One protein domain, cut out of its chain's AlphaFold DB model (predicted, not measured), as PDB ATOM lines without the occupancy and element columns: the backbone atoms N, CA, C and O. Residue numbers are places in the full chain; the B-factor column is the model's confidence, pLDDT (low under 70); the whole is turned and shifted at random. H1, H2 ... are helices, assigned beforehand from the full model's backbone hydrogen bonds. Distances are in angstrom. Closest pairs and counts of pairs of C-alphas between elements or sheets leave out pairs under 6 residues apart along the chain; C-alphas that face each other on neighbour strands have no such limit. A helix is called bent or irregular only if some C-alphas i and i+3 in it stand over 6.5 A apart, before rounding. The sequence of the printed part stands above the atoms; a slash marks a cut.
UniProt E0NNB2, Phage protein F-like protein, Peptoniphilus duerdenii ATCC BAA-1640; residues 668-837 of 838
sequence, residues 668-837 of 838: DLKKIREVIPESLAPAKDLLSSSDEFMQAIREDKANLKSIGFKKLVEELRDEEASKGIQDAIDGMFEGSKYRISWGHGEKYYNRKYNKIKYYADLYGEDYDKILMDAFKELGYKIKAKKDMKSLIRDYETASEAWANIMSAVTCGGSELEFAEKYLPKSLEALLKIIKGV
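This is residues 668 to 837 of the 838 residues of the protein "Phage protein F-like protein" of Peptoniphilus duerdenii ATCC BAA-1640 (UniProt E0NNB2). One long, kinked helix, H8, runs through the middle like an axle, with shorter helices packed round it, mostly crossed. Near its first end lie H6 and H7, with H1 on H7; farther along, H4 packs on it, H2 and H10 cross it side by side, and H9 folds back from its last end. The printed part has 170 residues with ten named helices, H1 to H10 in chain order, and no named strand: the class is all helix. It is compact, with a radius of gyration of the C-alphas of 16.2 A and spans of 50 by 39 by 25 A.

Start at H8, residues 785 to 811, the hub, which touches seven helices and has a kink of 33 degrees near residue 797. Its residues 797 to 808 touch H4, residues 720 to 730, at a shallow tilt of 29 degrees, opposite ways; the closest C-alphas, of Ala 728 and Ala 801, are 4.1 A apart. H4 is irregular: C-alphas 721 and 724 are 7.3 A apart. Residues 693 to 698 of H2, residues 691 to 707, touch residues 794 to 798 of H8, about perpendicular at 83 degrees, closest at C-alphas 697 and 798, 6.4 A. H10, residues 824 to 835, touches H2 at a shallow tilt of 18 degrees, opposite ways, closest at C-alphas 696 and 826, 4.8 A. H9, residues 814 to 822, forms a hairpin with H8, closest at C-alphas 808 and 816, 4.6 A. H3, residues 709 to 716, only just touches H4, only at the corner, with 3 pairs of C-alphas within 8 A, the closest those of 716 and 722, 5.7 A. H5, residues 745 to 749, only just touches H8, with 3 such pairs, closest at C-alphas 749 and 793, 5.5 A. Residues 752 to 753 of H6, residues 751 to 763, touch H8, closest at C-alphas 753 and 792, 6.4 A. H7, residues 767 to 777, touches residues 785 to 788 of H8, closest at C-alphas 772 and 788, 6.0 A. H1, residues 668 to 675, touches H7, closest at C-alphas 675 and 770, 6.7 A; H1 and H8 are apart. Every O i to N i+4 pair is within hydrogen-bond range in H2, H3, H5, H6, H7, H9 and H10, against 3 of 4 in H1, 5 of 7 in H4 and 21 of 23 in H8.

Find C-alpha 785 at (-8.862, 119.586, 116.425); from there H8 runs 39.3 A to C-alpha 811 at (27.824, 120.486, 130.376). H2 is 24.8 A long and H6 18.3 A. H10 is 16.9 A long and ends at C-alpha 835, (21.593, 137.003, 127.594).

The two C-alphas farthest apart, of Gly 764 and Gly 813, are 51.5 A apart. The printed part has no cut; the links H1 to H2 and H4 to H5 are long, with 15 and 14 residues. The mean pLDDT of the printed part is 92.6, and residues 762 to 763 are under 70.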
ATOM      1  N   ASP A 668       0.704 134.454 122.115       93.75
ATOM      2  CA  ASP A 668      -0.153 133.267 121.994       93.75
ATOM      3  C   ASP A 668      -0.846 132.946 123.331       93.75
ATOM      4  O   ASP A 668      -2.065 132.756 123.390       93.75
ATOM      5  N   LEU A 669      -0.080 132.914 124.429       95.31
ATOM      6  CA  LEU A 669      -0.596 132.580 125.760       95.31
ATOM      7  C   LEU A 669      -1.581 133.621 126.276       95.31
ATOM      8  O   LEU A 669      -2.613 133.251 126.839       95.31
ATOM      9  N   LYS A 670      -1.294 134.907 126.062       95.81
ATOM     10  CA  LYS A 670      -2.198 136.000 126.419       95.81
ATOM     11  C   LYS A 670      -3.550 135.811 125.740       95.81
ATOM     12  O   LYS A 670      -4.576 135.823 126.415       95.81
ATOM     13  N   LYS A 671      -3.550 135.523 124.436       95.44
ATOM     14  CA  LYS A 671      -4.778 135.267 123.678       95.44
ATOM     15  C   LYS A 671      -5.516 134.012 124.151       95.44
ATOM     16  O   LYS A 671      -6.739 134.022 124.243       95.44
ATOM     17  N   ILE A 672      -4.798 132.940 124.494       95.06
ATOM     18  CA  ILE A 672      -5.401 131.725 125.066       95.06
ATOM     19  C   ILE A 672      -6.087 132.041 126.407       95.06
ATOM     20  O   ILE A 672      -7.229 131.637 126.624       95.06
ATOM     21  N   ARG A 673      -5.438 132.801 127.294       95.06
ATOM     22  CA  ARG A 673      -5.978 133.179 128.616       95.06
ATOM     23  C   ARG A 673      -7.169 134.136 128.546       95.06
ATOM     24  O   ARG A 673      -7.950 134.198 129.492       95.06
ATOM     25  N   GLU A 674      -7.338 134.862 127.444       93.94
ATOM     26  CA  GLU A 674      -8.544 135.663 127.201       93.94
ATOM     27  C   GLU A 674      -9.782 134.791 126.950       93.94
ATOM     28  O   GLU A 674     -10.905 135.224 127.212       93.94
ATOM     29  N   VAL A 675      -9.591 133.571 126.438       92.94
ATOM     30  CA  VAL A 675     -10.687 132.731 125.941       92.94
ATOM     31  C   VAL A 675     -10.940 131.469 126.770       92.94
ATOM     32  O   VAL A 675     -12.034 130.905 126.704       92.94
ATOM     33  N   ILE A 676      -9.973 131.038 127.585       89.62
ATOM     34  CA  ILE A 676     -10.130 129.964 128.576       89.62
ATOM     35  C   ILE A 676      -9.619 130.409 129.955       89.62
ATOM     36  O   ILE A 676      -8.783 131.307 130.034       89.62
ATOM     37  N   PRO A 677     -10.073 129.783 131.060       87.00
ATOM     38  CA  PRO A 677      -9.550 130.072 132.390       87.00
ATOM     39  C   PRO A 677      -8.024 129.969 132.447       87.00
ATOM     40  O   PRO A 677      -7.445 128.988 131.985       87.00
ATOM     41  N   GLU A 678      -7.380 130.939 133.090       86.38
ATOM     42  CA  GLU A 678      -5.921 131.002 133.232       86.38
ATOM     43  C   GLU A 678      -5.325 129.727 133.856       86.38
ATOM     44  O   GLU A 678      -4.289 129.242 133.414       86.38
ATOM     45  N   SER A 679      -6.031 129.098 134.804       85.38
ATOM     46  CA  SER A 679      -5.634 127.824 135.430       85.38
ATOM     47  C   SER A 679      -5.647 126.608 134.483       85.38
ATOM     48  O   SER A 679      -5.166 125.519 134.839       85.38
ATOM     49  N   LEU A 680      -6.220 126.776 133.288       90.62
ATOM     50  CA  LEU A 680      -6.246 125.807 132.193       90.62
ATOM     51  C   LEU A 680      -5.314 126.187 131.040       90.62
ATOM     52  O   LEU A 680      -5.134 125.362 130.143       90.62
ATOM     53  N   ALA A 681      -4.712 127.380 131.057       92.62
ATOM     54  CA  ALA A 681      -3.720 127.759 130.061       92.62
ATOM     55  C   ALA A 681      -2.558 126.744 130.054       92.62
ATOM     56  O   ALA A 681      -2.197 126.195 131.104       92.62
ATOM     57  N   PRO A 682      -1.980 126.449 128.878       93.50
ATOM     58  CA  PRO A 682      -0.991 125.384 128.759       93.50
ATOM     59  C   PRO A 682       0.301 125.681 129.532       93.50
ATOM     60  O   PRO A 682       0.873 124.757 130.115       93.50
ATOM     61  N   ALA A 683       0.687 126.955 129.643       94.44
ATOM     62  CA  ALA A 683       1.860 127.409 130.385       94.44
ATOM     63  C   ALA A 683       1.631 128.764 131.087       94.44
ATOM     64  O   ALA A 683       0.703 129.515 130.752       94.44
ATOM     65  N   LYS A 684       2.492 129.060 132.073       92.62
ATOM     66  CA  LYS A 684       2.696 130.410 132.629       92.62
ATOM     67  C   LYS A 684       3.577 131.232 131.670       92.62
ATOM     68  O   LYS A 684       3.959 130.718 130.621       92.62
ATOM     69  N   ASP A 685       3.856 132.483 132.016       93.88
ATOM     70  CA  ASP A 685       4.824 133.332 131.308       93.88
ATOM     71  C   ASP A 685       6.227 132.936 131.783       93.88
ATOM     72  O   ASP A 685       6.655 133.346 132.856       93.88
ATOM     73  N   LEU A 686       6.843 132.007 131.051       95.25
ATOM     74  CA  LEU A 686       8.120 131.352 131.352       95.25
ATOM     75  C   LEU A 686       9.082 131.587 130.188       95.25
ATOM     76  O   LEU A 686       8.627 131.827 129.069       95.25
ATOM     77  N   LEU A 687      10.390 131.432 130.389       96.94
ATOM     78  CA  LEU A 687      11.368 131.617 129.307       96.94
ATOM     79  C   LEU A 687      11.072 130.701 128.104       96.94
ATOM     80  O   LEU A 687      11.042 131.158 126.956       96.94
ATOM     81  N   SER A 688      10.744 129.439 128.376       97.81
ATOM     82  CA  SER A 688      10.394 128.413 127.389       97.81
ATOM     83  C   SER A 688       9.045 128.647 126.703       97.81
ATOM     84  O   SER A 688       8.776 128.073 125.649       97.81
ATOM     85  N   SER A 689       8.178 129.492 127.262       97.19
ATOM     86  CA  SER A 689       6.864 129.800 126.690       97.19
ATOM     87  C   SER A 689       6.797 131.175 126.017       97.19
ATOM     88  O   SER A 689       5.708 131.614 125.626       97.19
ATOM     89  N   SER A 690       7.942 131.853 125.884       97.44
ATOM     90  CA  SER A 690       8.096 133.104 125.134       97.44
ATOM     91  C   SER A 690       7.795 132.925 123.649       97.44
ATOM     92  O   SER A 690       7.969 131.839 123.089       97.44
ATOM     93  N   ASP A 691       7.340 133.997 123.000       96.88
ATOM     94  CA  ASP A 691       7.046 133.991 121.566       96.88
ATOM     95  C   ASP A 691       8.293 133.593 120.755       96.88
ATOM     96  O   ASP A 691       8.200 132.781 119.831       96.88
ATOM     97  N   GLU A 692       9.469 134.091 121.149       96.81
ATOM     98  CA  GLU A 692      10.758 133.781 120.532       96.81
ATOM     99  C   GLU A 692      11.106 132.290 120.617       96.81
ATOM    100  O   GLU A 692      11.427 131.672 119.597       96.81
ATOM    101  N   PHE A 693      11.032 131.690 121.809       98.38
ATOM    102  CA  PHE A 693      11.395 130.282 121.981       98.38
ATOM    103  C   PHE A 693      10.351 129.345 121.363       98.38
ATOM    104  O   PHE A 693      10.694 128.368 120.696       98.38
ATOM    105  N   MET A 694       9.063 129.675 121.489       98.06
ATOM    106  CA  MET A 694       7.981 128.902 120.873       98.06
ATOM    107  C   MET A 694       8.064 128.907 119.343       98.06
ATOM    108  O   MET A 694       7.757 127.894 118.708       98.06
ATOM    109  N   GLN A 695       8.481 130.020 118.731       97.44
ATOM    110  CA  GLN A 695       8.747 130.065 117.296       97.44
ATOM    111  C   GLN A 695       9.882 129.103 116.919       97.44
ATOM    112  O   GLN A 695       9.707 128.285 116.013       97.44
ATOM    113  N   ALA A 696      11.000 129.151 117.643       98.38
ATOM    114  CA  ALA A 696      12.154 128.294 117.397       98.38
ATOM    115  C   ALA A 696      11.822 126.794 117.508       98.38
ATOM    116  O   ALA A 696      12.147 126.017 116.607       98.38
ATOM    117  N   ILE A 697      11.060 126.403 118.535       98.12
ATOM    118  CA  ILE A 697      10.575 125.025 118.723       98.12
ATOM    119  C   ILE A 697       9.760 124.547 117.521       98.12
ATOM    120  O   ILE A 697       9.894 123.406 117.071       98.12
ATOM    121  N   ARG A 698       8.902 125.408 116.970       96.00
ATOM    122  CA  ARG A 698       8.063 125.066 115.814       96.00
ATOM    123  C   ARG A 698       8.880 124.949 114.525       96.00
ATOM    124  O   ARG A 698       8.554 124.097 113.694       96.00
ATOM    125  N   GLU A 699       9.925 125.760 114.366       97.44
ATOM    126  CA  GLU A 699      10.868 125.672 113.246       97.44
ATOM    127  C   GLU A 699      11.673 124.367 113.295       97.44
ATOM    128  O   GLU A 699      11.664 123.607 112.321       97.44
ATOM    129  N   ASP A 700      12.269 124.032 114.442       98.12
ATOM    130  CA  ASP A 700      13.002 122.773 114.610       98.12
ATOM    131  C   ASP A 700      12.082 121.557 114.457       98.12
ATOM    132  O   ASP A 700      12.407 120.612 113.735       98.12
ATOM    133  N   LYS A 701      10.863 121.607 115.007       96.00
ATOM    134  CA  LYS A 701       9.841 120.571 114.798       96.00
ATOM    135  C   LYS A 701       9.514 120.366 113.318       96.00
ATOM    136  O   LYS A 701       9.294 119.228 112.891       96.00
ATOM    137  N   ALA A 702       9.454 121.429 112.515       95.12
ATOM    138  CA  ALA A 702       9.231 121.319 111.074       95.12
ATOM    139  C   ALA A 702      10.440 120.688 110.362       95.12
ATOM    140  O   ALA A 702      10.259 119.782 109.539       95.12
ATOM    141  N   ASN A 703      11.656 121.100 110.728       95.50
ATOM    142  CA  ASN A 703      12.905 120.561 110.187       95.50
ATOM    143  C   ASN A 703      13.055 119.068 110.505       95.50
ATOM    144  O   ASN A 703      13.242 118.255 109.597       95.50
ATOM    145  N   LEU A 704      12.860 118.665 111.760       95.00
ATOM    146  CA  LEU A 704      12.941 117.271 112.203       95.00
ATOM    147  C   LEU A 704      11.891 116.384 111.521       95.00
ATOM    148  O   LEU A 704      12.184 115.267 111.087       95.00
ATOM    149  N   LYS A 705      10.668 116.894 111.325       92.19
ATOM    150  CA  LYS A 705       9.644 116.187 110.538       92.19
ATOM    151  C   LYS A 705      10.065 115.971 109.082       92.19
ATOM    152  O   LYS A 705       9.673 114.954 108.509       92.19
ATOM    153  N   SER A 706      10.850 116.879 108.499       93.44
ATOM    154  CA  SER A 706      11.367 116.739 107.129       93.44
ATOM    155  C   SER A 706      12.473 115.680 107.007       93.44
ATOM    156  O   SER A 706      12.524 114.976 106.002       93.44
ATOM    157  N   ILE A 707      13.297 115.508 108.049       92.06
ATOM    158  CA  ILE A 707      14.324 114.452 108.130       92.06
ATOM    159  C   ILE A 707      13.663 113.069 108.200       92.06
ATOM    160  O   ILE A 707      14.127 112.109 107.581       92.06
ATOM    161  N   GLY A 708      12.536 112.990 108.911       91.12
ATOM    162  CA  GLY A 708      11.721 111.791 109.038       91.12
ATOM    163  C   GLY A 708      12.098 110.945 110.253       91.12
ATOM    164  O   GLY A 708      13.263 110.660 110.517       91.12
ATOM    165  N   PHE A 709      11.072 110.484 110.976       90.31
ATOM    166  CA  PHE A 709      11.228 109.825 112.277       90.31
ATOM    167  C   PHE A 709      12.149 108.596 112.252       90.31
ATOM    168  O   PHE A 709      12.960 108.419 113.150       90.31
ATOM    169  N   LYS A 710      12.057 107.758 111.210       90.50
ATOM    170  CA  LYS A 710      12.882 106.545 111.104       90.50
ATOM    171  C   LYS A 710      14.377 106.878 111.069       90.50
ATOM    172  O   LYS A 710      15.143 106.258 111.794       90.50
ATOM    173  N   LYS A 711      14.756 107.873 110.263       91.19
ATOM    174  CA  LYS A 711      16.144 108.314 110.117       91.19
ATOM    175  C   LYS A 711      16.667 108.941 111.410       91.19
ATOM    176  O   LYS A 711      17.778 108.645 111.813       91.19
ATOM    177  N   LEU A 712      15.843 109.737 112.097       91.25
ATOM    178  CA  LEU A 712      16.207 110.297 113.403       91.25
ATOM    179  C   LEU A 712      16.476 109.206 114.443       91.25
ATOM    180  O   LEU A 712      17.476 109.269 115.142       91.25
ATOM    181  N   VAL A 713      15.627 108.178 114.521       89.19
ATOM    182  CA  VAL A 713      15.863 107.053 115.440       89.19
ATOM    183  C   VAL A 713      17.143 106.302 115.074       89.19
ATOM    184  O   VAL A 713      17.896 105.955 115.972       89.19
ATOM    185  N   GLU A 714      17.411 106.070 113.787       89.75
ATOM    186  CA  GLU A 714      18.658 105.433 113.333       89.75
ATOM    187  C   GLU A 714      19.907 106.254 113.703       89.75
ATOM    188  O   GLU A 714      20.926 105.668 114.037       89.75
ATOM    189  N   GLU A 715      19.830 107.587 113.680       90.31
ATOM    190  CA  GLU A 715      20.966 108.464 114.003       90.31
ATOM    191  C   GLU A 715      21.162 108.721 115.508       90.31
ATOM    192  O   GLU A 715      22.262 109.087 115.909       90.31
ATOM    193  N   LEU A 716      20.120 108.567 116.334       91.31
ATOM    194  CA  LEU A 716      20.168 108.883 117.771       91.31
ATOM    195  C   LEU A 716      20.266 107.632 118.653       91.31
ATOM    196  O   LEU A 716      20.884 107.651 119.709       91.31
ATOM    197  N   ARG A 717      19.631 106.523 118.261       84.88
ATOM    198  CA  ARG A 717      19.389 105.391 119.171       84.88
ATOM    199  C   ARG A 717      20.658 104.748 119.726       84.88
ATOM    200  O   ARG A 717      20.612 104.275 120.858       84.88
ATOM    201  N   ASP A 718      21.718 104.703 118.929       83.25
ATOM    202  CA  ASP A 718      22.957 104.003 119.274       83.25
ATOM    203  C   ASP A 718      23.971 104.919 119.989       83.25
ATOM    204  O   ASP A 718      25.021 104.452 120.422       83.25
ATOM    205  N   GLU A 719      23.640 106.203 120.153       87.69
ATOM    206  CA  GLU A 719      24.501 107.221 120.758       87.69
ATOM    207  C   GLU A 719      23.922 107.649 122.109       87.69
ATOM    208  O   GLU A 719      22.933 108.384 122.179       87.69
ATOM    209  N   GLU A 720      24.528 107.201 123.207       86.38
ATOM    210  CA  GLU A 720      24.031 107.460 124.568       86.38
ATOM    211  C   GLU A 720      24.066 108.958 124.926       86.38
ATOM    212  O   GLU A 720      23.165 109.449 125.605       86.38
ATOM    213  N   ALA A 721      25.015 109.722 124.373       86.25
ATOM    214  CA  ALA A 721      25.060 111.184 124.491       86.25
ATOM    215  C   ALA A 721      23.851 111.893 123.843       86.25
ATOM    216  O   ALA A 721      23.595 113.065 124.097       86.25
ATOM    217  N   SER A 722      23.069 111.204 123.009       92.19
ATOM    218  CA  SER A 722      21.892 111.798 122.373       92.19
ATOM    219  C   SER A 722      20.630 111.758 123.243       92.19
ATOM    220  O   SER A 722      19.608 112.318 122.844       92.19
ATOM    221  N   LYS A 723      20.653 111.110 124.420       92.06
ATOM    222  CA  LYS A 723      19.469 110.915 125.283       92.06
ATOM    223  C   LYS A 723      18.719 112.206 125.603       92.06
ATOM    224  O   LYS A 723      17.497 112.225 125.475       92.06
ATOM    225  N   GLY A 724      19.432 113.275 125.962       91.62
ATOM    226  CA  GLY A 724      18.812 114.576 126.240       91.62
ATOM    227  C   GLY A 724      18.113 115.164 125.011       91.62
ATOM    228  O   GLY A 724      17.021 115.716 125.107       91.62
ATOM    229  N   ILE A 725      18.676 114.962 123.815       94.25
ATOM    230  CA  ILE A 725      18.029 115.377 122.563       94.25
ATOM    231  C   ILE A 725      16.840 114.488 122.216       94.25
ATOM    232  O   ILE A 725      15.831 115.004 121.744       94.25
ATOM    233  N   GLN A 726      16.912 113.179 122.472       94.31
ATOM    234  CA  GLN A 726      15.761 112.288 122.305       94.31
ATOM    235  C   GLN A 726      14.576 112.751 123.165       94.31
ATOM    236  O   GLN A 726      13.459 112.834 122.654       94.31
ATOM    237  N   ASP A 727      14.837 113.125 124.418       92.94
ATOM    238  CA  ASP A 727      13.828 113.649 125.341       92.94
ATOM    239  C   ASP A 727      13.274 115.015 124.887       92.94
ATOM    240  O   ASP A 727      12.059 115.193 124.760       92.94
ATOM    241  N   ALA A 728      14.152 115.942 124.484       94.06
ATOM    242  CA  ALA A 728      13.767 117.248 123.943       94.06
ATOM    243  C   ALA A 728      12.825 117.157 122.723       94.06
ATOM    244  O   ALA A 728      11.932 117.994 122.552       94.06
ATOM    245  N   ILE A 729      13.003 116.145 121.862       94.19
ATOM    246  CA  ILE A 729      12.214 115.984 120.629       94.19
ATOM    247  C   ILE A 729      11.024 115.026 120.762       94.19
ATOM    248  O   ILE A 729      10.206 114.968 119.838       94.19
ATOM    249  N   ASP A 730      10.867 114.291 121.868       92.44
ATOM    250  CA  ASP A 730       9.762 113.328 122.054       92.44
ATOM    251  C   ASP A 730       8.391 114.032 121.944       92.44
ATOM    252  O   ASP A 730       7.435 113.558 121.317       92.44
ATOM    253  N   GLY A 731       8.314 115.271 122.435       92.06
ATOM    254  CA  GLY A 731       7.154 116.150 122.287       92.06
ATOM    255  C   GLY A 731       6.831 116.567 120.841       92.06
ATOM    256  O   GLY A 731       5.691 116.922 120.532       92.06
ATOM    257  N   MET A 732       7.768 116.466 119.900       93.50
ATOM    258  CA  MET A 732       7.589 116.963 118.529       93.50
ATOM    259  C   MET A 732       6.847 115.984 117.603       93.50
ATOM    260  O   MET A 732       6.261 116.412 116.593       93.50
ATOM    261  N   PHE A 733       6.815 114.691 117.949       90.06
ATOM    262  CA  PHE A 733       6.181 113.632 117.160       90.06
ATOM    263  C   PHE A 733       4.938 113.057 117.854       90.06
ATOM    264  O   PHE A 733       4.964 112.675 119.015       90.06
ATOM    265  N   GLU A 734       3.818 112.988 117.126       89.31
ATOM    266  CA  GLU A 734       2.515 112.627 117.700       89.31
ATOM    267  C   GLU A 734       2.061 111.211 117.339       89.31
ATOM    268  O   GLU A 734       1.852 110.876 116.167       89.31
ATOM    269  N   GLY A 735       1.770 110.422 118.369       85.25
ATOM    270  CA  GLY A 735       1.138 109.112 118.269       85.25
ATOM    271  C   GLY A 735       2.078 107.961 118.614       85.25
ATOM    272  O   GLY A 735       3.287 108.032 118.436       85.25
ATOM    273  N   SER A 736       1.499 106.844 119.061       80.88
ATOM    274  CA  SER A 736       2.231 105.704 119.638       80.88
ATOM    275  C   SER A 736       3.268 105.045 118.721       80.88
ATOM    276  O   SER A 736       4.144 104.339 119.210       80.88
ATOM    277  N   LYS A 737       3.177 105.262 117.404       84.56
ATOM    278  CA  LYS A 737       4.144 104.760 116.417       84.56
ATOM    279  C   LYS A 737       5.432 105.586 116.332       84.56
ATOM    280  O   LYS A 737       6.384 105.123 115.714       84.56
ATOM    281  N   TYR A 738       5.452 106.786 116.908       85.88
ATOM    282  CA  TYR A 738       6.613 107.675 116.933       85.88
ATOM    283  C   TYR A 738       7.179 107.783 118.348       85.88
ATOM    284  O   TYR A 738       7.302 108.868 118.900       85.88
ATOM    285  N   ARG A 739       7.464 106.631 118.957       81.62
ATOM    286  CA  ARG A 739       8.060 106.557 120.289       81.62
ATOM    287  C   ARG A 739       9.571 106.446 120.159       81.62
ATOM    288  O   ARG A 739      10.044 105.505 119.520       81.62
ATOM    289  N   ILE A 740      10.295 107.385 120.751       84.81
ATOM    290  CA  ILE A 740      11.752 107.317 120.869       84.81
ATOM    291  C   ILE A 740      12.140 106.619 122.187       84.81
ATOM    292  O   ILE A 740      11.269 106.330 123.015       84.81
ATOM    293  N   SER A 741      13.409 106.237 122.348       84.19
ATOM    294  CA  SER A 741      13.843 105.416 123.490       84.19
ATOM    295  C   SER A 741      13.784 106.178 124.817       84.19
ATOM    296  O   SER A 741      13.437 105.582 125.838       84.19
ATOM    297  N   TRP A 742      14.068 107.481 124.784       85.06
ATOM    298  CA  TRP A 742      14.134 108.364 125.948       85.06
ATOM    299  C   TRP A 742      13.139 109.515 125.809       85.06
ATOM    300  O   TRP A 742      13.165 110.225 124.812       85.06
ATOM    301  N   GLY A 743      12.226 109.640 126.775       85.19
ATOM    302  CA  GLY A 743      11.148 110.629 126.752       85.19
ATOM    303  C   GLY A 743       9.952 110.270 127.636       85.19
ATOM    304  O   GLY A 743       9.853 109.165 128.189       85.19
ATOM    305  N   HIS A 744       9.001 111.196 127.752       87.44
ATOM    306  CA  HIS A 744       7.822 111.057 128.615       87.44
ATOM    307  C   HIS A 744       6.573 110.474 127.921       87.44
ATOM    308  O   HIS A 744       5.627 110.015 128.583       87.44
ATOM    309  N   GLY A 745       6.547 110.471 126.587       89.12
ATOM    310  CA  GLY A 745       5.512 109.889 125.743       89.12
ATOM    311  C   GLY A 745       4.162 110.625 125.715       89.12
ATOM    312  O   GLY A 745       3.914 111.637 126.368       89.12
ATOM    313  N   GLU A 746       3.217 110.065 124.949       90.44
ATOM    314  CA  GLU A 746       1.936 110.707 124.600       90.44
ATOM    315  C   GLU A 746       1.093 111.194 125.785       90.44
ATOM    316  O   GLU A 746       0.381 112.193 125.667       90.44
ATOM    317  N   LYS A 747       1.103 110.486 126.919       91.00
ATOM    318  CA  LYS A 747       0.288 110.877 128.079       91.00
ATOM    319  C   LYS A 747       0.775 112.200 128.670       91.00
ATOM    320  O   LYS A 747      -0.059 113.011 129.071       91.00
ATOM    321  N   TYR A 748       2.091 112.393 128.715       92.25
ATOM    322  CA  TYR A 748       2.736 113.567 129.286       92.25
ATOM    323  C   TYR A 748       2.461 114.804 128.440       92.25
ATOM    324  O   TYR A 748       1.755 115.702 128.887       92.25
ATOM    325  N   TYR A 749       2.876 114.797 127.174       94.19
ATOM    326  CA  TYR A 749       2.752 115.971 126.309       94.19
ATOM    327  C   TYR A 749       1.295 116.344 125.983       94.19
ATOM    328  O   TYR A 749       0.989 117.491 125.671       94.19
ATOM    329  N   ASN A 750       0.349 115.404 126.107       94.62
ATOM    330  CA  ASN A 750      -1.078 115.696 125.938       94.62
ATOM    331  C   ASN A 750      -1.794 116.087 127.248       94.62
ATOM    332  O   ASN A 750      -3.006 116.318 127.225       94.62
ATOM    333  N   ARG A 751      -1.103 116.154 128.400       94.75
ATOM    334  CA  ARG A 751      -1.738 116.359 129.717       94.75
ATOM    335  C   ARG A 751      -2.511 117.674 129.819       94.75
ATOM    336  O   ARG A 751      -3.619 117.675 130.354       94.75
ATOM    337  N   LYS A 752      -1.984 118.768 129.255       95.19
ATOM    338  CA  LYS A 752      -2.630 120.095 129.270       95.19
ATOM    339  C   LYS A 752      -3.909 120.107 128.445       95.19
ATOM    340  O   LYS A 752      -4.958 120.479 128.960       95.19
ATOM    341  N   TYR A 753      -3.853 119.596 127.213       96.00
ATOM    342  CA  TYR A 753      -5.045 119.444 126.377       96.00
ATOM    343  C   TYR A 753      -6.102 118.558 127.047       96.00
ATOM    344  O   TYR A 753      -7.274 118.919 127.101       96.00
ATOM    345  N   ASN A 754      -5.693 117.421 127.618       95.00
ATOM    346  CA  ASN A 754      -6.615 116.522 128.310       95.00
ATOM    347  C   ASN A 754      -7.258 117.190 129.535       95.00
ATOM    348  O   ASN A 754      -8.441 116.969 129.783       95.00
ATOM    349  N   LYS A 755      -6.515 118.030 130.271       92.75
ATOM    350  CA  LYS A 755      -7.059 118.843 131.369       92.75
ATOM    351  C   LYS A 755      -8.094 119.841 130.845       92.75
ATOM    352  O   LYS A 755      -9.201 119.872 131.370       92.75
ATOM    353  N   ILE A 756      -7.773 120.601 129.796       92.81
ATOM    354  CA  ILE A 756      -8.704 121.549 129.155       92.81
ATOM    355  C   ILE A 756      -9.984 120.827 128.728       92.81
ATOM    356  O   ILE A 756     -11.078 121.268 129.068       92.81
ATOM    357  N   LYS A 757      -9.848 119.688 128.042       93.62
ATOM    358  CA  LYS A 757     -10.974 118.875 127.580       93.62
ATOM    359  C   LYS A 757     -11.819 118.351 128.739       93.62
ATOM    360  O   LYS A 757     -13.034 118.478 128.706       93.62
ATOM    361  N   TYR A 758     -11.188 117.805 129.775       86.12
ATOM    362  CA  TYR A 758     -11.893 117.330 130.965       86.12
ATOM    363  C   TYR A 758     -12.724 118.444 131.614       86.12
ATOM    364  O   TYR A 758     -13.874 118.223 131.985       86.12
ATOM    365  N   TYR A 759     -12.166 119.655 131.714       82.56
ATOM    366  CA  TYR A 759     -12.899 120.819 132.213       82.56
ATOM    367  C   TYR A 759     -14.025 121.238 131.264       82.56
ATOM    368  O   TYR A 759     -15.134 121.497 131.725       82.56
ATOM    369  N   ALA A 760     -13.776 121.267 129.956       86.06
ATOM    370  CA  ALA A 760     -14.794 121.570 128.957       86.06
ATOM    371  C   ALA A 760     -15.999 120.619 129.083       86.06
ATOM    372  O   ALA A 760     -17.134 121.073 129.219       86.06
ATOM    373  N   ASP A 761     -15.734 119.312 129.170       76.81
ATOM    374  CA  ASP A 761     -16.745 118.264 129.337       76.81
ATOM    375  C   ASP A 761     -17.498 118.402 130.675       76.81
ATOM    376  O   ASP A 761     -18.719 118.240 130.733       76.81
ATOM    377  N   LEU A 762     -16.785 118.733 131.758       56.94
ATOM    378  CA  LEU A 762     -17.367 118.901 133.093       56.94
ATOM    379  C   LEU A 762     -18.321 120.105 133.171       56.94
ATOM    380  O   LEU A 762     -19.346 120.030 133.854       56.94
ATOM    381  N   TYR A 763     -17.989 121.199 132.482       64.62
ATOM    382  CA  TYR A 763     -18.715 122.472 132.550       64.62
ATOM    383  C   TYR A 763     -19.618 122.754 131.338       64.62
ATOM    384  O   TYR A 763     -20.354 123.738 131.359       64.62
ATOM    385  N   GLY A 764     -19.632 121.875 130.330       72.25
ATOM    386  CA  GLY A 764     -20.432 122.045 129.114       72.25
ATOM    387  C   GLY A 764     -19.928 123.169 128.201       72.25
ATOM    388  O   GLY A 764     -20.729 123.785 127.500       72.25
ATOM    389  N   GLU A 765     -18.625 123.450 128.236       83.12
ATOM    390  CA  GLU A 765     -17.963 124.468 127.414       83.12
ATOM    391  C   GLU A 765     -17.421 123.845 126.116       83.12
ATOM    392  O   GLU A 765     -17.040 122.677 126.093       83.12
ATOM    393  N   ASP A 766     -17.328 124.622 125.035       92.25
ATOM    394  CA  ASP A 766     -16.719 124.179 123.767       92.25
ATOM    395  C   ASP A 766     -15.329 124.805 123.581       92.25
ATOM    396  O   ASP A 766     -15.079 125.592 122.663       92.25
ATOM    397  N   TYR A 767     -14.408 124.480 124.495       94.00
ATOM    398  CA  TYR A 767     -13.037 124.998 124.431       94.00
ATOM    399  C   TYR A 767     -12.278 124.537 123.189       94.00
ATOM    400  O   TYR A 767     -11.401 125.262 122.729       94.00
ATOM    401  N   ASP A 768     -12.642 123.397 122.595       93.81
ATOM    402  CA  ASP A 768     -12.062 122.977 121.319       93.81
ATOM    403  C   ASP A 768     -12.326 124.034 120.237       93.81
ATOM    404  O   ASP A 768     -11.390 124.481 119.574       93.81
ATOM    405  N   LYS A 769     -13.584 124.463 120.065       94.38
ATOM    406  CA  LYS A 769     -13.933 125.491 119.077       94.38
ATOM    407  C   LYS A 769     -13.325 126.849 119.426       94.38
ATOM    408  O   LYS A 769     -12.730 127.483 118.559       94.38
ATOM    409  N   ILE A 770     -13.443 127.264 120.686       94.81
ATOM    410  CA  ILE A 770     -12.957 128.564 121.165       94.81
ATOM    411  C   ILE A 770     -11.446 128.707 120.934       94.81
ATOM    412  O   ILE A 770     -10.996 129.712 120.386       94.81
ATOM    413  N   LEU A 771     -10.661 127.687 121.291       96.75
ATOM    414  CA  LEU A 771      -9.212 127.700 121.089       96.75
ATOM    415  C   LEU A 771      -8.847 127.628 119.606       96.75
ATOM    416  O   LEU A 771      -7.938 128.327 119.170       96.75
ATOM    417  N   MET A 772      -9.564 126.825 118.808       97.00
ATOM    418  CA  MET A 772      -9.356 126.797 117.356       97.00
ATOM    419  C   MET A 772      -9.565 128.175 116.718       97.00
ATOM    420  O   MET A 772      -8.803 128.535 115.825       97.00
ATOM    421  N   ASP A 773     -10.576 128.932 117.141       95.81
ATOM    422  CA  ASP A 773     -10.839 130.272 116.609       95.81
ATOM    423  C   ASP A 773      -9.800 131.289 117.108       95.81
ATOM    424  O   ASP A 773      -9.244 132.028 116.297       95.81
ATOM    425  N   ALA A 774      -9.417 131.236 118.388       96.06
ATOM    426  CA  ALA A 774      -8.361 132.083 118.949       96.06
ATOM    427  C   ALA A 774      -7.015 131.917 118.223       96.06
ATOM    428  O   ALA A 774      -6.364 132.897 117.869       96.06
ATOM    429  N   PHE A 775      -6.612 130.681 117.927       96.94
ATOM    430  CA  PHE A 775      -5.394 130.435 117.158       96.94
ATOM    431  C   PHE A 775      -5.516 130.848 115.678       96.94
ATOM    432  O   PHE A 775      -4.523 131.256 115.082       96.94
ATOM    433  N   LYS A 776      -6.704 130.788 115.056       96.44
ATOM    434  CA  LYS A 776      -6.884 131.348 113.701       96.44
ATOM    435  C   LYS A 776      -6.712 132.865 113.697       96.44
ATOM    436  O   LYS A 776      -6.126 133.390 112.758       96.44
ATOM    437  N   GLU A 777      -7.195 133.554 114.732       95.69
ATOM    438  CA  GLU A 777      -7.003 135.002 114.897       95.69
ATOM    439  C   GLU A 777      -5.523 135.374 115.062       95.69
ATOM    440  O   GLU A 777      -5.095 136.400 114.543       95.69
ATOM    441  N   LEU A 778      -4.727 134.507 115.698       94.50
ATOM    442  CA  LEU A 778      -3.263 134.626 115.776       94.50
ATOM    443  C   LEU A 778      -2.544 134.282 114.454       94.50
ATOM    444  O   LEU A 778      -1.327 134.397 114.364       94.50
ATOM    445  N   GLY A 779      -3.272 133.855 113.418       95.06
ATOM    446  CA  GLY A 779      -2.719 133.545 112.096       95.06
ATOM    447  C   GLY A 779      -2.317 132.082 111.876       95.06
ATOM    448  O   GLY A 779      -1.792 131.750 110.808       95.06
ATOM    449  N   TYR A 780      -2.589 131.171 112.818       95.12
ATOM    450  CA  TYR A 780      -2.272 129.751 112.643       95.12
ATOM    451  C   TYR A 780      -3.216 129.059 111.653       95.12
ATOM    452  O   TYR A 780      -4.441 129.205 111.675       95.12
ATOM    453  N   LYS A 781      -2.641 128.203 110.799       93.25
ATOM    454  CA  LYS A 781      -3.383 127.396 109.818       93.25
ATOM    455  C   LYS A 781      -3.983 126.144 110.469       93.25
ATOM    456  O   LYS A 781      -3.462 125.045 110.302       93.25
ATOM    457  N   ILE A 782      -5.102 126.305 111.171       94.12
ATOM    458  CA  ILE A 782      -5.815 125.204 111.839       94.12
ATOM    459  C   ILE A 782      -6.964 124.683 110.974       94.12
ATOM    460  O   ILE A 782      -7.896 125.422 110.652       94.12
ATOM    461  N   LYS A 783      -6.938 123.387 110.641       92.19
ATOM    462  CA  LYS A 783      -7.981 122.706 109.853       92.19
ATOM    463  C   LYS A 783      -8.844 121.773 110.700       92.19
ATOM    464  O   LYS A 783     -10.010 121.565 110.379       92.19
ATOM    465  N   ALA A 784      -8.288 121.202 111.766       94.31
ATOM    466  CA  ALA A 784      -8.966 120.242 112.627       94.31
ATOM    467  C   ALA A 784      -8.471 120.316 114.080       94.31
ATOM    468  O   ALA A 784      -7.416 120.877 114.370       94.31
ATOM    469  N   LYS A 785      -9.204 119.663 114.992       93.19
ATOM    470  CA  LYS A 785      -8.862 119.586 116.425       93.19
ATOM    471  C   LYS A 785      -7.441 119.080 116.685       93.19
ATOM    472  O   LYS A 785      -6.797 119.530 117.623       93.19
ATOM    473  N   LYS A 786      -6.935 118.173 115.840       93.44
ATOM    474  CA  LYS A 786      -5.562 117.655 115.943       93.44
ATOM    475  C   LYS A 786      -4.500 118.751 115.778       93.44
ATOM    476  O   LYS A 786      -3.478 118.685 116.441       93.44
ATOM    477  N   ASP A 787      -4.760 119.765 114.950       94.06
ATOM    478  CA  ASP A 787      -3.793 120.836 114.693       94.06
ATOM    479  C   ASP A 787      -3.711 121.764 115.918       94.06
ATOM    480  O   ASP A 787      -2.624 122.095 116.376       94.06
ATOM    481  N   MET A 788      -4.860 122.093 116.521       95.56
ATOM    482  CA  MET A 788      -4.923 122.824 117.795       95.56
ATOM    483  C   MET A 788      -4.289 122.027 118.945       95.56
ATOM    484  O   MET A 788      -3.521 122.575 119.732       95.56
ATOM    485  N   LYS A 789      -4.546 120.715 119.006       95.50
ATOM    486  CA  LYS A 789      -3.923 119.825 119.992       95.50
ATOM    487  C   LYS A 789      -2.393 119.825 119.863       95.50
ATOM    488  O   LYS A 789      -1.724 119.881 120.889       95.50
ATOM    489  N   SER A 790      -1.853 119.805 118.640       94.56
ATOM    490  CA  SER A 790      -0.408 119.944 118.398       94.56
ATOM    491  C   SER A 790       0.134 121.263 118.948       94.56
ATOM    492  O   SER A 790       1.181 121.251 119.577       94.56
ATOM    493  N   LEU A 791      -0.560 122.385 118.741       95.69
ATOM    494  CA  LEU A 791      -0.100 123.693 119.234       95.69
ATOM    495  C   LEU A 791      -0.083 123.765 120.765       95.69
ATOM    496  O   LEU A 791       0.829 124.335 121.350       95.69
ATOM    497  N   ILE A 792      -1.064 123.153 121.435       96.75
ATOM    498  CA  ILE A 792      -1.078 123.054 122.903       96.75
ATOM    499  C   ILE A 792       0.044 122.139 123.408       96.75
ATOM    500  O   ILE A 792       0.633 122.408 124.453       96.75
ATOM    501  N   ARG A 793       0.338 121.063 122.670       95.81
ATOM    502  CA  ARG A 793       1.429 120.124 122.965       95.81
ATOM    503  C   ARG A 793       2.806 120.797 122.910       95.81
ATOM    504  O   ARG A 793       3.695 120.414 123.671       95.81
ATOM    505  N   ASP A 794       2.971 121.797 122.044       96.62
ATOM    506  CA  ASP A 794       4.245 122.498 121.866       96.62
ATOM    507  C   ASP A 794       4.732 123.167 123.163       96.62
ATOM    508  O   ASP A 794       5.932 123.223 123.369       96.62
ATOM    509  N   TYR A 795       3.850 123.576 124.084       97.31
ATOM    510  CA  TYR A 795       4.262 124.190 125.357       97.31
ATOM    511  C   TYR A 795       4.980 123.224 126.309       97.31
ATOM    512  O   TYR A 795       5.955 123.595 126.949       97.31
ATOM    513  N   GLU A 796       4.512 121.977 126.401       95.81
ATOM    514  CA  GLU A 796       5.215 120.942 127.177       95.81
ATOM    515  C   GLU A 796       6.506 120.527 126.473       95.81
ATOM    516  O   GLU A 796       7.515 120.273 127.112       95.81
ATOM    517  N   THR A 797       6.479 120.504 125.138       96.56
ATOM    518  CA  THR A 797       7.667 120.215 124.322       96.56
ATOM    519  C   THR A 797       8.741 121.283 124.517       96.56
ATOM    520  O   THR A 797       9.912 120.954 124.641       96.56
ATOM    521  N   ALA A 798       8.341 122.552 124.579       98.25
ATOM    522  CA  ALA A 798       9.241 123.672 124.783       98.25
ATOM    523  C   ALA A 798       9.901 123.635 126.167       98.25
ATOM    524  O   ALA A 798      11.098 123.869 126.256       98.25
ATOM    525  N   SER A 799       9.167 123.285 127.227       97.62
ATOM    526  CA  SER A 799       9.753 123.189 128.572       97.62
ATOM    527  C   SER A 799      10.822 122.087 128.668       97.62
ATOM    528  O   SER A 799      11.909 122.343 129.179       97.62
ATOM    529  N   GLU A 800      10.569 120.901 128.098       97.00
ATOM    530  CA  GLU A 800      11.567 119.815 128.060       97.00
ATOM    531  C   GLU A 800      12.759 120.147 127.153       97.00
ATOM    532  O   GLU A 800      13.912 119.879 127.494       97.00
ATOM    533  N   ALA A 801      12.507 120.760 125.992       98.19
ATOM    534  CA  ALA A 801      13.573 121.188 125.095       98.19
ATOM    535  C   ALA A 801      14.446 122.276 125.736       98.19
ATOM    536  O   ALA A 801      15.665 122.226 125.608       98.19
ATOM    537  N   TRP A 802      13.846 123.219 126.465       98.50
ATOM    538  CA  TRP A 802      14.568 124.243 127.214       98.50
ATOM    539  C   TRP A 802      15.531 123.623 128.231       98.50
ATOM    540  O   TRP A 802      16.720 123.938 128.214       98.50
ATOM    541  N   ALA A 803      15.046 122.708 129.074       98.06
ATOM    542  CA  ALA A 803      15.859 122.056 130.098       98.06
ATOM    543  C   ALA A 803      17.003 121.220 129.504       98.06
ATOM    544  O   ALA A 803      18.152 121.336 129.935       98.06
ATOM    545  N   ASN A 804      16.721 120.435 128.463       97.94
ATOM    546  CA  ASN A 804      17.729 119.605 127.806       97.94
ATOM    547  C   ASN A 804      18.784 120.430 127.049       97.94
ATOM    548  O   ASN A 804      19.970 120.112 127.119       97.94
ATOM    549  N   ILE A 805      18.395 121.519 126.377       98.25
ATOM    550  CA  ILE A 805      19.356 122.422 125.725       98.25
ATOM    551  C   ILE A 805      20.182 123.171 126.782       98.25
ATOM    552  O   ILE A 805      21.395 123.278 126.630       98.25
ATOM    553  N   MET A 806      19.566 123.641 127.873       97.75
ATOM    554  CA  MET A 806      20.296 124.263 128.985       97.75
ATOM    555  C   MET A 806      21.340 123.307 129.571       97.75
ATOM    556  O   MET A 806      22.472 123.714 129.840       97.75
ATOM    557  N   SER A 807      20.977 122.032 129.729       97.31
ATOM    558  CA  SER A 807      21.894 120.986 130.173       97.31
ATOM    559  C   SER A 807      23.075 120.822 129.219       97.31
ATOM    560  O   SER A 807      24.224 120.912 129.654       97.31
ATOM    561  N   ALA A 808      22.801 120.706 127.917       96.44
ATOM    562  CA  ALA A 808      23.820 120.568 126.883       96.44
ATOM    563  C   ALA A 808      24.784 121.769 126.842       96.44
ATOM    564  O   ALA A 808      25.995 121.587 126.759       96.44
ATOM    565  N   VAL A 809      24.277 123.000 126.969       96.44
ATOM    566  CA  VAL A 809      25.114 124.216 127.006       96.44
ATOM    567  C   VAL A 809      25.907 124.318 128.314       96.44
ATOM    568  O   VAL A 809      27.048 124.780 128.310       96.44
ATOM    569  N   THR A 810      25.339 123.870 129.437       95.88
ATOM    570  CA  THR A 810      26.032 123.858 130.735       95.88
ATOM    571  C   THR A 810      27.175 122.842 130.740       95.88
ATOM    572  O   THR A 810      28.279 123.162 131.176       95.88
ATOM    573  N   CYS A 811      26.911 121.623 130.270       93.31
ATOM    574  CA  CYS A 811      27.824 120.486 130.376       93.31
ATOM    575  C   CYS A 811      28.805 120.372 129.199       93.31
ATOM    576  O   CYS A 811      29.885 119.803 129.359       93.31
ATOM    577  N   GLY A 812      28.441 120.903 128.030       90.31
ATOM    578  CA  GLY A 812      29.226 120.823 126.801       90.31
ATOM    579  C   GLY A 812      29.354 119.400 126.242       90.31
ATOM    580  O   GLY A 812      28.545 118.512 126.513       90.31
ATOM    581  N   GLY A 813      30.400 119.182 125.442       88.25
ATOM    582  CA  GLY A 813      30.706 117.879 124.846       88.25
ATOM    583  C   GLY A 813      29.693 117.435 123.785       88.25
ATOM    584  O   GLY A 813      29.028 118.255 123.158       88.25
ATOM    585  N   SER A 814      29.573 116.120 123.584       88.56
ATOM    586  CA  SER A 814      28.739 115.546 122.519       88.56
ATOM    587  C   SER A 814      27.251 115.881 122.658       88.56
ATOM    588  O   SER A 814      26.569 116.022 121.648       88.56
ATOM    589  N   GLU A 815      26.739 116.073 123.879       90.75
ATOM    590  CA  GLU A 815      25.352 116.515 124.101       90.75
ATOM    591  C   GLU A 815      25.078 117.875 123.422       90.75
ATOM    592  O   GLU A 815      24.029 118.054 122.793       90.75
ATOM    593  N   LEU A 816      26.042 118.806 123.470       94.06
ATOM    594  CA  LEU A 816      25.961 120.100 122.784       94.06
ATOM    595  C   LEU A 816      26.028 119.949 121.261       94.06
ATOM    596  O   LEU A 816      25.229 120.567 120.562       94.06
ATOM    597  N   GLU A 817      26.892 119.076 120.741       94.31
ATOM    598  CA  GLU A 817      26.972 118.796 119.297       94.31
ATOM    599  C   GLU A 817      25.640 118.243 118.753       94.31
ATOM    600  O   GLU A 817      25.188 118.606 117.661       94.31
ATOM    601  N   PHE A 818      24.959 117.388 119.527       94.38
ATOM    602  CA  PHE A 818      23.622 116.905 119.183       94.38
ATOM    603  C   PHE A 818      22.580 118.036 119.213       94.38
ATOM    604  O   PHE A 818      21.736 118.100 118.312       94.38
ATOM    605  N   ALA A 819      22.640 118.945 120.194       95.62
ATOM    606  CA  ALA A 819      21.765 120.119 120.245       95.62
ATOM    607  C   ALA A 819      21.964 121.030 119.022       95.62
ATOM    608  O   ALA A 819      20.990 121.398 118.366       95.62
ATOM    609  N   GLU A 820      23.214 121.324 118.658       96.06
ATOM    610  CA  GLU A 820      23.569 122.126 117.481       96.06
ATOM    611  C   GLU A 820      23.072 121.494 116.176       96.06
ATOM    612  O   GLU A 820      22.617 122.192 115.267       96.06
ATOM    613  N   LYS A 821      23.121 120.162 116.077       95.56
ATOM    614  CA  LYS A 821      22.698 119.433 114.877       95.56
ATOM    615  C   LYS A 821      21.179 119.347 114.726       95.56
ATOM    616  O   LYS A 821      20.677 119.486 113.609       95.56
ATOM    617  N   TYR A 822      20.452 119.060 115.805       96.19
ATOM    618  CA  TYR A 822      19.026 118.702 115.735       96.19
ATOM    619  C   TYR A 822      18.073 119.790 116.232       96.19
ATOM    620  O   TYR A 822      16.913 119.787 115.816       96.19
ATOM    621  N   LEU A 823      18.543 120.713 117.075       97.62
ATOM    622  CA  LEU A 823      17.764 121.820 117.642       97.62
ATOM    623  C   LEU A 823      18.457 123.193 117.473       97.62
ATOM    624  O   LEU A 823      18.505 123.977 118.427       97.62
ATOM    625  N   PRO A 824      19.005 123.526 116.285       97.69
ATOM    626  CA  PRO A 824      19.798 124.741 116.105       97.69
ATOM    627  C   PRO A 824      19.005 126.022 116.374       97.69
ATOM    628  O   PRO A 824      19.566 126.986 116.891       97.69
ATOM    629  N   LYS A 825      17.705 126.059 116.042       98.56
ATOM    630  CA  LYS A 825      16.881 127.259 116.257       98.56
ATOM    631  C   LYS A 825      16.540 127.451 117.718       98.56
ATOM    632  O   LYS A 825      16.616 128.571 118.220       98.56
ATOM    633  N   SER A 826      16.196 126.370 118.401       98.44
ATOM    634  CA  SER A 826      15.882 126.391 119.827       98.44
ATOM    635  C   SER A 826      17.127 126.745 120.644       98.44
ATOM    636  O   SER A 826      17.035 127.558 121.560       98.44
ATOM    637  N   LEU A 827      18.304 126.236 120.263       98.31
ATOM    638  CA  LEU A 827      19.584 126.624 120.861       98.31
ATOM    639  C   LEU A 827      19.883 128.117 120.663       98.31
ATOM    640  O   LEU A 827      20.159 128.820 121.632       98.31
ATOM    641  N   GLU A 828      19.769 128.625 119.432       98.19
ATOM    642  CA  GLU A 828      19.955 130.050 119.117       98.19
ATOM    643  C   GLU A 828      19.018 130.943 119.953       98.19
ATOM    644  O   GLU A 828      19.451 131.944 120.533       98.19
ATOM    645  N   ALA A 829      17.742 130.561 120.062       98.19
ATOM    646  CA  ALA A 829      16.750 131.287 120.845       98.19
ATOM    647  C   ALA A 829      17.055 131.257 122.350       98.19
ATOM    648  O   ALA A 829      16.999 132.309 122.987       98.19
ATOM    649  N   LEU A 830      17.426 130.100 122.910       98.12
ATOM    650  CA  LEU A 830      17.802 129.976 124.322       98.12
ATOM    651  C   LEU A 830      18.978 130.894 124.656       98.12
ATOM    652  O   LEU A 830      18.877 131.691 125.584       98.12
ATOM    653  N   LEU A 831      20.053 130.838 123.864       96.38
ATOM    654  CA  LEU A 831      21.250 131.663 124.061       96.38
ATOM    655  C   LEU A 831      20.928 133.162 124.001       96.38
ATOM    656  O   LEU A 831      21.432 133.950 124.800       96.38
ATOM    657  N   LYS A 832      20.048 133.563 123.079       95.62
ATOM    658  CA  LYS A 832      19.575 134.946 122.983       95.62
ATOM    659  C   LYS A 832      18.752 135.361 124.206       95.62
ATOM    660  O   LYS A 832      18.904 136.489 124.670       95.62
ATOM    661  N   ILE A 833      17.879 134.483 124.697       96.06
ATOM    662  CA  ILE A 833      16.996 134.766 125.833       96.06
ATOM    663  C   ILE A 833      17.802 134.912 127.122       96.06
ATOM    664  O   ILE A 833      17.649 135.923 127.801       96.06
ATOM    665  N   ILE A 834      18.692 133.964 127.439       93.50
ATOM    666  CA  ILE A 834      19.461 133.996 128.697       93.50
ATOM    667  C   ILE A 834      20.381 135.217 128.794       93.50
ATOM    668  O   ILE A 834      20.613 135.724 129.884       93.50
ATOM    669  N   LYS A 835      20.832 135.751 127.656       89.56
ATOM    670  CA  LYS A 835      21.593 137.003 127.594       89.56
ATOM    671  C   LYS A 835      20.787 138.227 128.048       89.56
ATOM    672  O   LYS A 835      21.368 139.210 128.500       89.56
ATOM    673  N   GLY A 836      19.465 138.193 127.872       81.19
ATOM    674  CA  GLY A 836      18.535 139.254 128.267       81.19
ATOM    675  C   GLY A 836      17.887 139.044 129.638       81.19
ATOM    676  O   GLY A 836      17.049 139.853 130.032       81.19
ATOM    677  N   VAL A 837      18.236 137.968 130.347       78.81
ATOM    678  CA  VAL A 837      17.796 137.739 131.725       78.81
ATOM    679  C   VAL A 837      18.591 138.681 132.631       78.81
ATOM    680  O   VAL A 837      19.812 138.560 132.748       78.81
TER     681      VAL A 837